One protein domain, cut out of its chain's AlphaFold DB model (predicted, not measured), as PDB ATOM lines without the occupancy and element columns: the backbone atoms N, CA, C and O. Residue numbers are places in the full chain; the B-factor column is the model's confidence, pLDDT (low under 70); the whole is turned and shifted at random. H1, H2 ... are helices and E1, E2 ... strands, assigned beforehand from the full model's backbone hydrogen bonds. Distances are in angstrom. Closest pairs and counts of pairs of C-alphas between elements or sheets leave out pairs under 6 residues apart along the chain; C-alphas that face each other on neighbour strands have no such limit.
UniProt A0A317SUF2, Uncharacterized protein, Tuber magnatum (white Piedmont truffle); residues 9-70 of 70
ATOM      1  N   ARG A   9      39.537  41.359  44.335       94.44
ATOM      2  CA  ARG A   9      39.717  41.802  45.730       94.44
ATOM      3  C   ARG A   9      38.416  41.938  46.530       94.44
ATOM      4  O   ARG A   9      38.480  41.991  47.752       94.44
ATOM      5  N   ASN A  10      37.259  41.972  45.870       95.00
ATOM      6  CA  ASN A  10      35.968  42.022  46.554       95.00
ATOM      7  C   ASN A  10      35.558  40.647  47.099       95.00
ATOM      8  O   ASN A  10      34.756  40.578  48.024       95.00
ATOM      9  N   THR A  11      36.086  39.561  46.528       90.75
ATOM     10  CA  THR A  11      35.698  38.183  46.867       90.75
ATOM     11  C   THR A  11      36.837  37.356  47.462       90.75
ATOM     12  O   THR A  11      36.568  36.342  48.097       90.75
ATOM     13  N   MET A  12      38.100  37.773  47.305       92.50
ATOM     14  CA  MET A  12      39.267  37.077  47.859       92.50
ATOM     15  C   MET A  12      40.337  38.038  48.385       92.50
ATOM     16  O   MET A  12      40.540  39.139  47.869       92.50
ATOM     17  N   LYS A  13      41.079  37.591  49.404       94.75
ATOM     18  CA  LYS A  13      42.254  38.306  49.914       94.75
ATOM     19  C   LYS A  13      43.439  38.053  48.983       94.75
ATOM     20  O   LYS A  13      43.793  36.906  48.742       94.75
ATOM     21  N   ILE A  14      44.076  39.119  48.501       95.69
ATOM     22  CA  ILE A  14      45.268  39.034  47.644       95.69
ATOM     23  C   ILE A  14      46.427  39.711  48.366       95.69
ATOM     24  O   ILE A  14      46.383  40.917  48.613       95.69
ATOM     25  N   ARG A  15      47.468  38.937  48.685       95.94
ATOM     26  CA  ARG A  15      48.709  39.430  49.288       95.94
ATOM     27  C   ARG A  15      49.864  39.203  48.325       95.94
ATOM     28  O   ARG A  15      50.047  38.103  47.819       95.94
ATOM     29  N   THR A  16      50.671  40.236  48.119       95.50
ATOM     30  CA  THR A  16      51.896  40.161  47.320       95.50
ATOM     31  C   THR A  16      53.061  40.569  48.203       95.50
ATOM     32  O   THR A  16      53.002  41.605  48.860       95.50
ATOM     33  N   THR A  17      54.106  39.747  48.228       94.88
ATOM     34  CA  THR A  17      55.360  40.064  48.916       94.88
ATOM     35  C   THR A  17      56.472  40.015  47.886       94.88
ATOM     36  O   THR A  17      56.629  39.005  47.206       94.88
ATOM     37  N   VAL A  18      57.216  41.109  47.753       94.75
ATOM     38  CA  VAL A  18      58.422  41.148  46.924       94.75
ATOM     39  C   VAL A  18      59.591  40.782  47.824       94.75
ATOM     40  O   VAL A  18      59.822  41.444  48.834       94.75
ATOM     41  N   LEU A  19      60.282  39.699  47.482       92.62
ATOM     42  CA  LEU A  19      61.445  39.238  48.231       92.62
ATOM     43  C   LEU A  19      62.663  40.105  47.903       92.62
ATOM     44  O   LEU A  19      62.783  40.645  46.799       92.62
ATOM     45  N   SER A  20      63.561  40.246  48.876       93.31
ATOM     46  CA  SER A  20      64.856  40.880  48.661       93.31
ATOM     47  C   SER A  20      65.722  40.016  47.736       93.31
ATOM     48  O   SER A  20      65.507  38.812  47.595       93.31
ATOM     49  N   ARG A  21      66.700  40.628  47.062       89.06
ATOM     50  CA  ARG A  21      67.538  39.933  46.066       89.06
ATOM     51  C   ARG A  21      68.428  38.845  46.685       89.06
ATOM     52  O   ARG A  21      68.799  37.907  45.993       89.06
ATOM     53  N   ASP A  22      68.778  39.003  47.955       92.94
ATOM     54  CA  ASP A  22      69.567  38.087  48.785       92.94
ATOM     55  C   ASP A  22      68.723  36.993  49.459       92.94
ATOM     56  O   ASP A  22      69.269  36.134  50.143       92.94
ATOM     57  N   SER A  23      67.398  37.002  49.272       89.94
ATOM     58  CA  SER A  23      66.513  35.984  49.832       89.94
ATOM     59  C   SER A  23      66.833  34.601  49.265       89.94
ATOM     60  O   SER A  23      66.678  34.358  48.070       89.94
ATOM     61  N   GLU A  24      67.170  33.662  50.146       89.62
ATOM     62  CA  GLU A  24      67.277  32.236  49.808       89.62
ATOM     63  C   GLU A  24      65.899  31.569  49.656       89.62
ATOM     64  O   GLU A  24      65.777  30.468  49.118       89.62
ATOM     65  N   VAL A  25      64.835  32.243  50.107       82.50
ATOM     66  CA  VAL A  25      63.459  31.786  49.908       82.50
ATOM     67  C   VAL A  25      63.094  32.003  48.440       82.50
ATOM     68  O   VAL A  25      63.021  33.141  47.974       82.50
ATOM     69  N   GLY A  26      62.888  30.905  47.712       86.81
ATOM     70  CA  GLY A  26      62.438  30.922  46.322       86.81
ATOM     71  C   GLY A  26      61.025  31.490  46.156       86.81
ATOM     72  O   GLY A  26      60.251  31.609  47.110       86.81
ATOM     73  N   GLY A  27      60.679  31.839  44.916       93.25
ATOM     74  CA  GLY A  27      59.339  32.310  44.580       93.25
ATOM     75  C   GLY A  27      58.277  31.235  44.826       93.25
ATOM     76  O   GLY A  27      58.477  30.055  44.531       93.25
ATOM     77  N   ARG A  28      57.132  31.648  45.372       94.81
ATOM     78  CA  ARG A  28      56.006  30.753  45.641       94.81
ATOM     79  C   ARG A  28      54.668  31.437  45.415       94.81
ATOM     80  O   ARG A  28      54.540  32.648  45.598       94.81
ATOM     81  N   VAL A  29      53.676  30.636  45.050       95.62
ATOM     82  CA  VAL A  29      52.268  31.030  44.960       95.62
ATOM     83  C   VAL A  29      51.486  30.206  45.972       95.62
ATOM     84  O   VAL A  29      51.604  28.984  46.004       95.62
ATOM     85  N   GLU A  30      50.689  30.876  46.796       96.00
ATOM     86  CA  GLU A  30      49.864  30.248  47.825       96.00
ATOM     87  C   GLU A  30      48.391  30.537  47.522       96.00
ATOM     88  O   GLU A  30      48.021  31.690  47.289       96.00
ATOM     89  N   VAL A  31      47.557  29.496  47.507       95.88
ATOM     90  CA  VAL A  31      46.116  29.603  47.247       95.88
ATOM     91  C   VAL A  31      45.352  28.850  48.327       95.88
ATOM     92  O   VAL A  31      45.526  27.644  48.487       95.88
ATOM     93  N   GLY A  32      44.498  29.568  49.055       96.12
ATOM     94  CA  GLY A  32      43.540  28.996  49.998       96.12
ATOM     95  C   GLY A  32      42.154  28.874  49.366       96.12
ATOM     96  O   GLY A  32      41.683  29.809  48.713       96.12
ATOM     97  N   PHE A  33      41.504  27.735  49.571       94.69
ATOM     98  CA  PHE A  33      40.181  27.417  49.044       94.69
ATOM     99  C   PHE A  33      39.126  27.408  50.157       94.69
ATOM    100  O   PHE A  33      39.433  27.358  51.348       94.69
ATOM    101  N   LYS A  34      37.847  27.488  49.771       92.31
ATOM    102  CA  LYS A  34      36.719  27.590  50.717       92.31
ATOM    103  C   LYS A  34      36.477  26.330  51.557       92.31
ATOM    104  O   LYS A  34      35.813  26.420  52.581       92.31
ATOM    105  N   ASP A  35      37.002  25.183  51.132       92.00
ATOM    106  CA  ASP A  35      37.011  23.934  51.905       92.00
ATOM    107  C   ASP A  35      38.117  23.903  52.971       92.00
ATOM    108  O   ASP A  35      38.263  22.910  53.679       92.00
ATOM    109  N   GLY A  36      38.900  24.980  53.095       92.81
ATOM    110  CA  GLY A  36      40.025  25.072  54.018       92.81
ATOM    111  C   GLY A  36      41.314  24.455  53.481       92.81
ATOM    112  O   GLY A  36      42.311  24.442  54.201       92.81
ATOM    113  N   LYS A  37      41.339  23.958  52.234       94.19
ATOM    114  CA  LYS A  37      42.577  23.466  51.634       94.19
ATOM    115  C   LYS A  37      43.483  24.630  51.247       94.19
ATOM    116  O   LYS A  37      43.048  25.598  50.625       94.19
ATOM    117  N   GLU A  38      44.769  24.487  51.539       95.69
ATOM    118  CA  GLU A  38      45.819  25.389  51.072       95.69
ATOM    119  C   GLU A  38      46.743  24.657  50.097       95.69
ATOM    120  O   GLU A  38      47.167  23.524  50.340       95.69
ATOM    121  N   ILE A  39      47.047  25.300  48.972       95.56
ATOM    122  CA  ILE A  39      47.988  24.809  47.968       95.56
ATOM    123  C   ILE A  39      49.154  25.793  47.900       95.56
ATOM    124  O   ILE A  39      48.959  26.975  47.619       95.56
ATOM    125  N   GLN A  40      50.367  25.292  48.136       95.44
ATOM    126  CA  GLN A  40      51.609  26.040  47.954       95.44
ATOM    127  C   GLN A  40      52.350  25.497  46.731       95.44
ATOM    128  O   GLN A  40      52.636  24.305  46.651       95.44
ATOM    129  N   MET A  41      52.652  26.375  45.779       95.69
ATOM    130  CA  MET A  41      53.299  26.043  44.511       95.69
ATOM    131  C   MET A  41      54.640  26.759  44.413       95.69
ATOM    132  O   MET A  41      54.720  27.975  44.597       95.69
ATOM    133  N   ASP A  42      55.687  25.995  44.118       94.25
ATOM    134  CA  ASP A  42      57.058  26.480  43.980       94.25
ATOM    135  C   ASP A  42      57.309  26.927  42.535       94.25
ATOM    136  O   ASP A  42      57.318  26.114  41.605       94.25
ATOM    137  N   THR A  43      57.536  28.226  42.334       93.31
ATOM    138  CA  THR A  43      57.700  28.797  40.990       93.31
ATOM    139  C   THR A  43      59.054  28.466  40.367       93.31
ATOM    140  O   THR A  43      59.267  28.769  39.198       93.31
ATOM    141  N   SER A  44      59.989  27.879  41.122       91.44
ATOM    142  CA  SER A  44      61.261  27.387  40.576       91.44
ATOM    143  C   SER A  44      61.124  26.030  39.881       91.44
ATOM    144  O   SER A  44      61.971  25.669  39.065       91.44
ATOM    145  N   LYS A  45      60.057  25.285  40.189       93.69
ATOM    146  CA  LYS A  45      59.827  23.918  39.697       93.69
ATOM    147  C   LYS A  45      58.640  23.808  38.746       93.69
ATOM    148  O   LYS A  45      58.558  22.829  38.013       93.69
ATOM    149  N   MET A  46      57.723  24.770  38.785       95.50
ATOM    150  CA  MET A  46      56.464  24.731  38.045       95.50
ATOM    151  C   MET A  46      56.397  25.850  37.012       95.50
ATOM    152  O   MET A  46      56.746  26.999  37.288       95.50
ATOM    153  N   THR A  47      55.893  25.523  35.827       95.75
ATOM    154  CA  THR A  47      55.517  26.523  34.830       95.75
ATOM    155  C   THR A  47      54.187  27.181  35.199       95.75
ATOM    156  O   THR A  47      53.422  26.689  36.031       95.75
ATOM    157  N   ILE A  48      53.862  28.295  34.535       93.81
ATOM    158  CA  ILE A  48      52.542  28.933  34.675       93.81
ATOM    159  C   ILE A  48      51.421  27.948  34.304       93.81
ATOM    160  O   ILE A  48      50.370  27.967  34.940       93.81
ATOM    161  N   ALA A  49      51.640  27.085  33.306       95.50
ATOM    162  CA  ALA A  49      50.654  26.092  32.891       95.50
ATOM    163  C   ALA A  49      50.388  25.063  34.001       95.50
ATOM    164  O   ALA A  49      49.227  24.823  34.323       95.50
ATOM    165  N   ASP A  50      51.444  24.553  34.643       96.00
ATOM    166  CA  ASP A  50      51.324  23.587  35.746       96.00
ATOM    167  C   ASP A  50      50.576  24.192  36.944       96.00
ATOM    168  O   ASP A  50      49.722  23.549  37.551       96.00
ATOM    169  N   ILE A  51      50.864  25.460  37.267       94.94
ATOM    170  CA  ILE A  51      50.190  26.203  38.343       94.94
ATOM    171  C   ILE A  51      48.692  26.351  38.049       94.94
ATOM    172  O   ILE A  51      47.857  26.127  38.926       94.94
ATOM    173  N   VAL A  52      48.341  26.735  36.818       95.31
ATOM    174  CA  VAL A  52      46.938  26.880  36.407       95.31
ATOM    175  C   VAL A  52      46.222  25.533  36.462       95.31
ATOM    176  O   VAL A  52      45.119  25.458  37.001       95.31
ATOM    177  N   GLU A  53      46.851  24.465  35.970       96.06
ATOM    178  CA  GLU A  53      46.273  23.122  36.001       96.06
ATOM    179  C   GLU A  53      46.018  22.635  37.432       96.06
ATOM    180  O   GLU A  53      44.950  22.091  37.716       96.06
ATOM    181  N   GLU A  54      46.959  22.860  38.351       95.31
ATOM    182  CA  GLU A  54      46.825  22.481  39.759       95.31
ATOM    183  C   GLU A  54      45.601  23.141  40.415       95.31
ATOM    184  O   GLU A  54      44.777  22.473  41.052       95.31
ATOM    185  N   VAL A  55      45.449  24.451  40.209       94.81
ATOM    186  CA  VAL A  55      44.336  25.241  40.754       94.81
ATOM    187  C   VAL A  55      43.005  24.831  40.120       94.81
ATOM    188  O   VAL A  55      42.011  24.639  40.833       94.81
ATOM    189  N   ASP A  56      42.969  24.639  38.801       94.94
ATOM    190  CA  ASP A  56      41.771  24.205  38.076       94.94
ATOM    191  C   ASP A  56      41.327  22.809  38.508       94.94
ATOM    192  O   ASP A  56      40.132  22.556  38.703       94.94
ATOM    193  N   ARG A  57      42.278  21.887  38.688       96.12
ATOM    194  CA  ARG A  57      42.001  20.514  39.112       96.12
ATOM    195  C   ARG A  57      41.292  20.494  40.458       96.12
ATOM    196  O   ARG A  57      40.278  19.810  40.600       96.12
ATOM    197  N   HIS A  58      41.788  21.255  41.430       95.75
ATOM    198  CA  HIS A  58      41.159  21.307  42.744       95.75
ATOM    199  C   HIS A  58      39.805  22.034  42.712       95.75
ATOM    200  O   HIS A  58      38.835  21.535  43.284       95.75
ATOM    201  N   SER A  59      39.700  23.125  41.947       93.50
ATOM    202  CA  SER A  59      38.443  23.862  41.750       93.50
ATOM    203  C   SER A  59      37.329  22.983  41.162       93.50
ATOM    204  O   SER A  59      36.176  23.074  41.581       93.50
ATOM    205  N   ARG A  60      37.658  22.082  40.224       95.50
ATOM    206  CA  ARG A  60      36.695  21.121  39.650       95.50
ATOM    207  C   ARG A  60      36.201  20.109  40.678       95.50
ATOM    208  O   ARG A  60      35.027  19.750  40.651       95.50
ATOM    209  N   THR A  61      37.077  19.636  41.559       93.75
ATOM    210  CA  THR A  61      36.687  18.723  42.641       93.75
ATOM    211  C   THR A  61      35.758  19.421  43.625       93.75
ATOM    212  O   THR A  61      34.701  18.879  43.927       93.75
ATOM    213  N   LEU A  62      36.103  20.640  44.044       93.38
ATOM    214  CA  LEU A  62      35.261  21.482  44.896       93.38
ATOM    215  C   LEU A  62      33.866  21.677  44.311       93.38
ATOM    216  O   LEU A  62      32.878  21.377  44.970       93.38
ATOM    217  N   LYS A  63      33.795  22.088  43.041       93.38
ATOM    218  CA  LYS A  63      32.519  22.288  42.358       93.38
ATOM    219  C   LYS A  63      31.665  21.018  42.353       93.38
ATOM    220  O   LYS A  63      30.484  21.087  42.646       93.38
ATOM    221  N   ARG A  64      32.258  19.857  42.058       93.50
ATOM    222  CA  ARG A  64      31.525  18.578  42.096       93.50
ATOM    223  C   ARG A  64      30.985  18.268  43.488       93.50
ATOM    224  O   ARG A  64      29.900  17.718  43.588       93.50
ATOM    225  N   VAL A  65      31.743  18.578  44.537       91.12
ATOM    226  CA  VAL A  65      31.291  18.379  45.919       91.12
ATOM    227  C   VAL A  65      30.126  19.310  46.243       91.12
ATOM    228  O   VAL A  65      29.140  18.839  46.795       91.12
ATOM    229  N   ASP A  66      30.200  20.586  45.856       90.81
ATOM    230  CA  ASP A  66      29.088  21.528  46.037       90.81
ATOM    231  C   ASP A  66      27.837  21.084  45.266       90.81
ATOM    232  O   ASP A  66      26.755  21.024  45.839       90.81
ATOM    233  N   ASP A  67      27.993  20.710  43.991       90.69
ATOM    234  CA  ASP A  67      26.894  20.266  43.123       90.69
ATOM    235  C   ASP A  67      26.207  18.995  43.678       90.69
ATOM    236  O   ASP A  67      25.018  18.779  43.456       90.69
ATOM    237  N   LEU A  68      26.947  18.140  44.397       90.00
ATOM    238  CA  LEU A  68      26.409  16.955  45.079       90.00
ATOM    239  C   LEU A  68      25.778  17.274  46.442       90.00
ATOM    240  O   LEU A  68      24.953  16.494  46.917       90.00
ATOM    241  N   ALA A  69      26.183  18.371  47.083       87.62
ATOM    242  CA  ALA A  69      25.661  18.802  48.376       87.62
ATOM    243  C   ALA A  69      24.310  19.540  48.266       87.62
ATOM    244  O   ALA A  69      23.571  19.545  49.252       87.62
ATOM    245  N   GLY A  70      23.971  20.070  47.080       60.09
ATOM    246  CA  GLY A  70      22.675  20.691  46.765       60.09
ATOM    247  C   GLY A  70      22.711  22.210  46.727       60.09
ATOM    248  O   GLY A  70      22.816  22.823  47.811       60.09
TER     249      GLY A  70
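AT A GLANCE: This is residues 9 to 70 of the 70 residues of an uncharacterized protein of Tuber magnatum (white Piedmont truffle) (UniProt A0A317SUF2). A two-stranded hairpin, E1 and E2, has one long helix, H1, folding back over one face of it near E2 and running on past it. A long stretch with no named element, residues 9 to 27, runs beyond the E1 side and turns back into E1; its residues 20 to 25 stick out. The printed part has 62 residues, in the order E1, E2, H1, with an antiparallel sheet; the class is mixed, helices and strands. It is loose, with a radius of gyration of the C-alphas of 14.4 A, and elongated, spanning 50 by 25 by 16 A.

IN THESE COORDINATES: E1 is residues 28 to 32, from C-alpha 28 at (56.006, 30.753, 45.641). E2 is residues 38 to 42. H1, residues 48 to 69, is 31.8 A long and ends with C-alpha 69 at (25.661, 18.802, 48.376).

HOW THE PARTS SIT: E1 and E2 form an antiparallel hairpin at 167 degrees, with N 29 and O 41 2.9 A apart, within hydrogen-bond range. The closest C-alphas of E2 and H1, Met 41 and Ile 51, are 6.9 A apart. E1 and H1 are only just apart, closest 8.0 A. Every O i to N i+4 pair in H1 is within hydrogen-bond range.

THE WHOLE: The farthest C-alphas, Asp 22 and Gly 70, are 50.1 A apart. The printed part has no cut, and both links are tight. Residue 70 is under pLDDT 70.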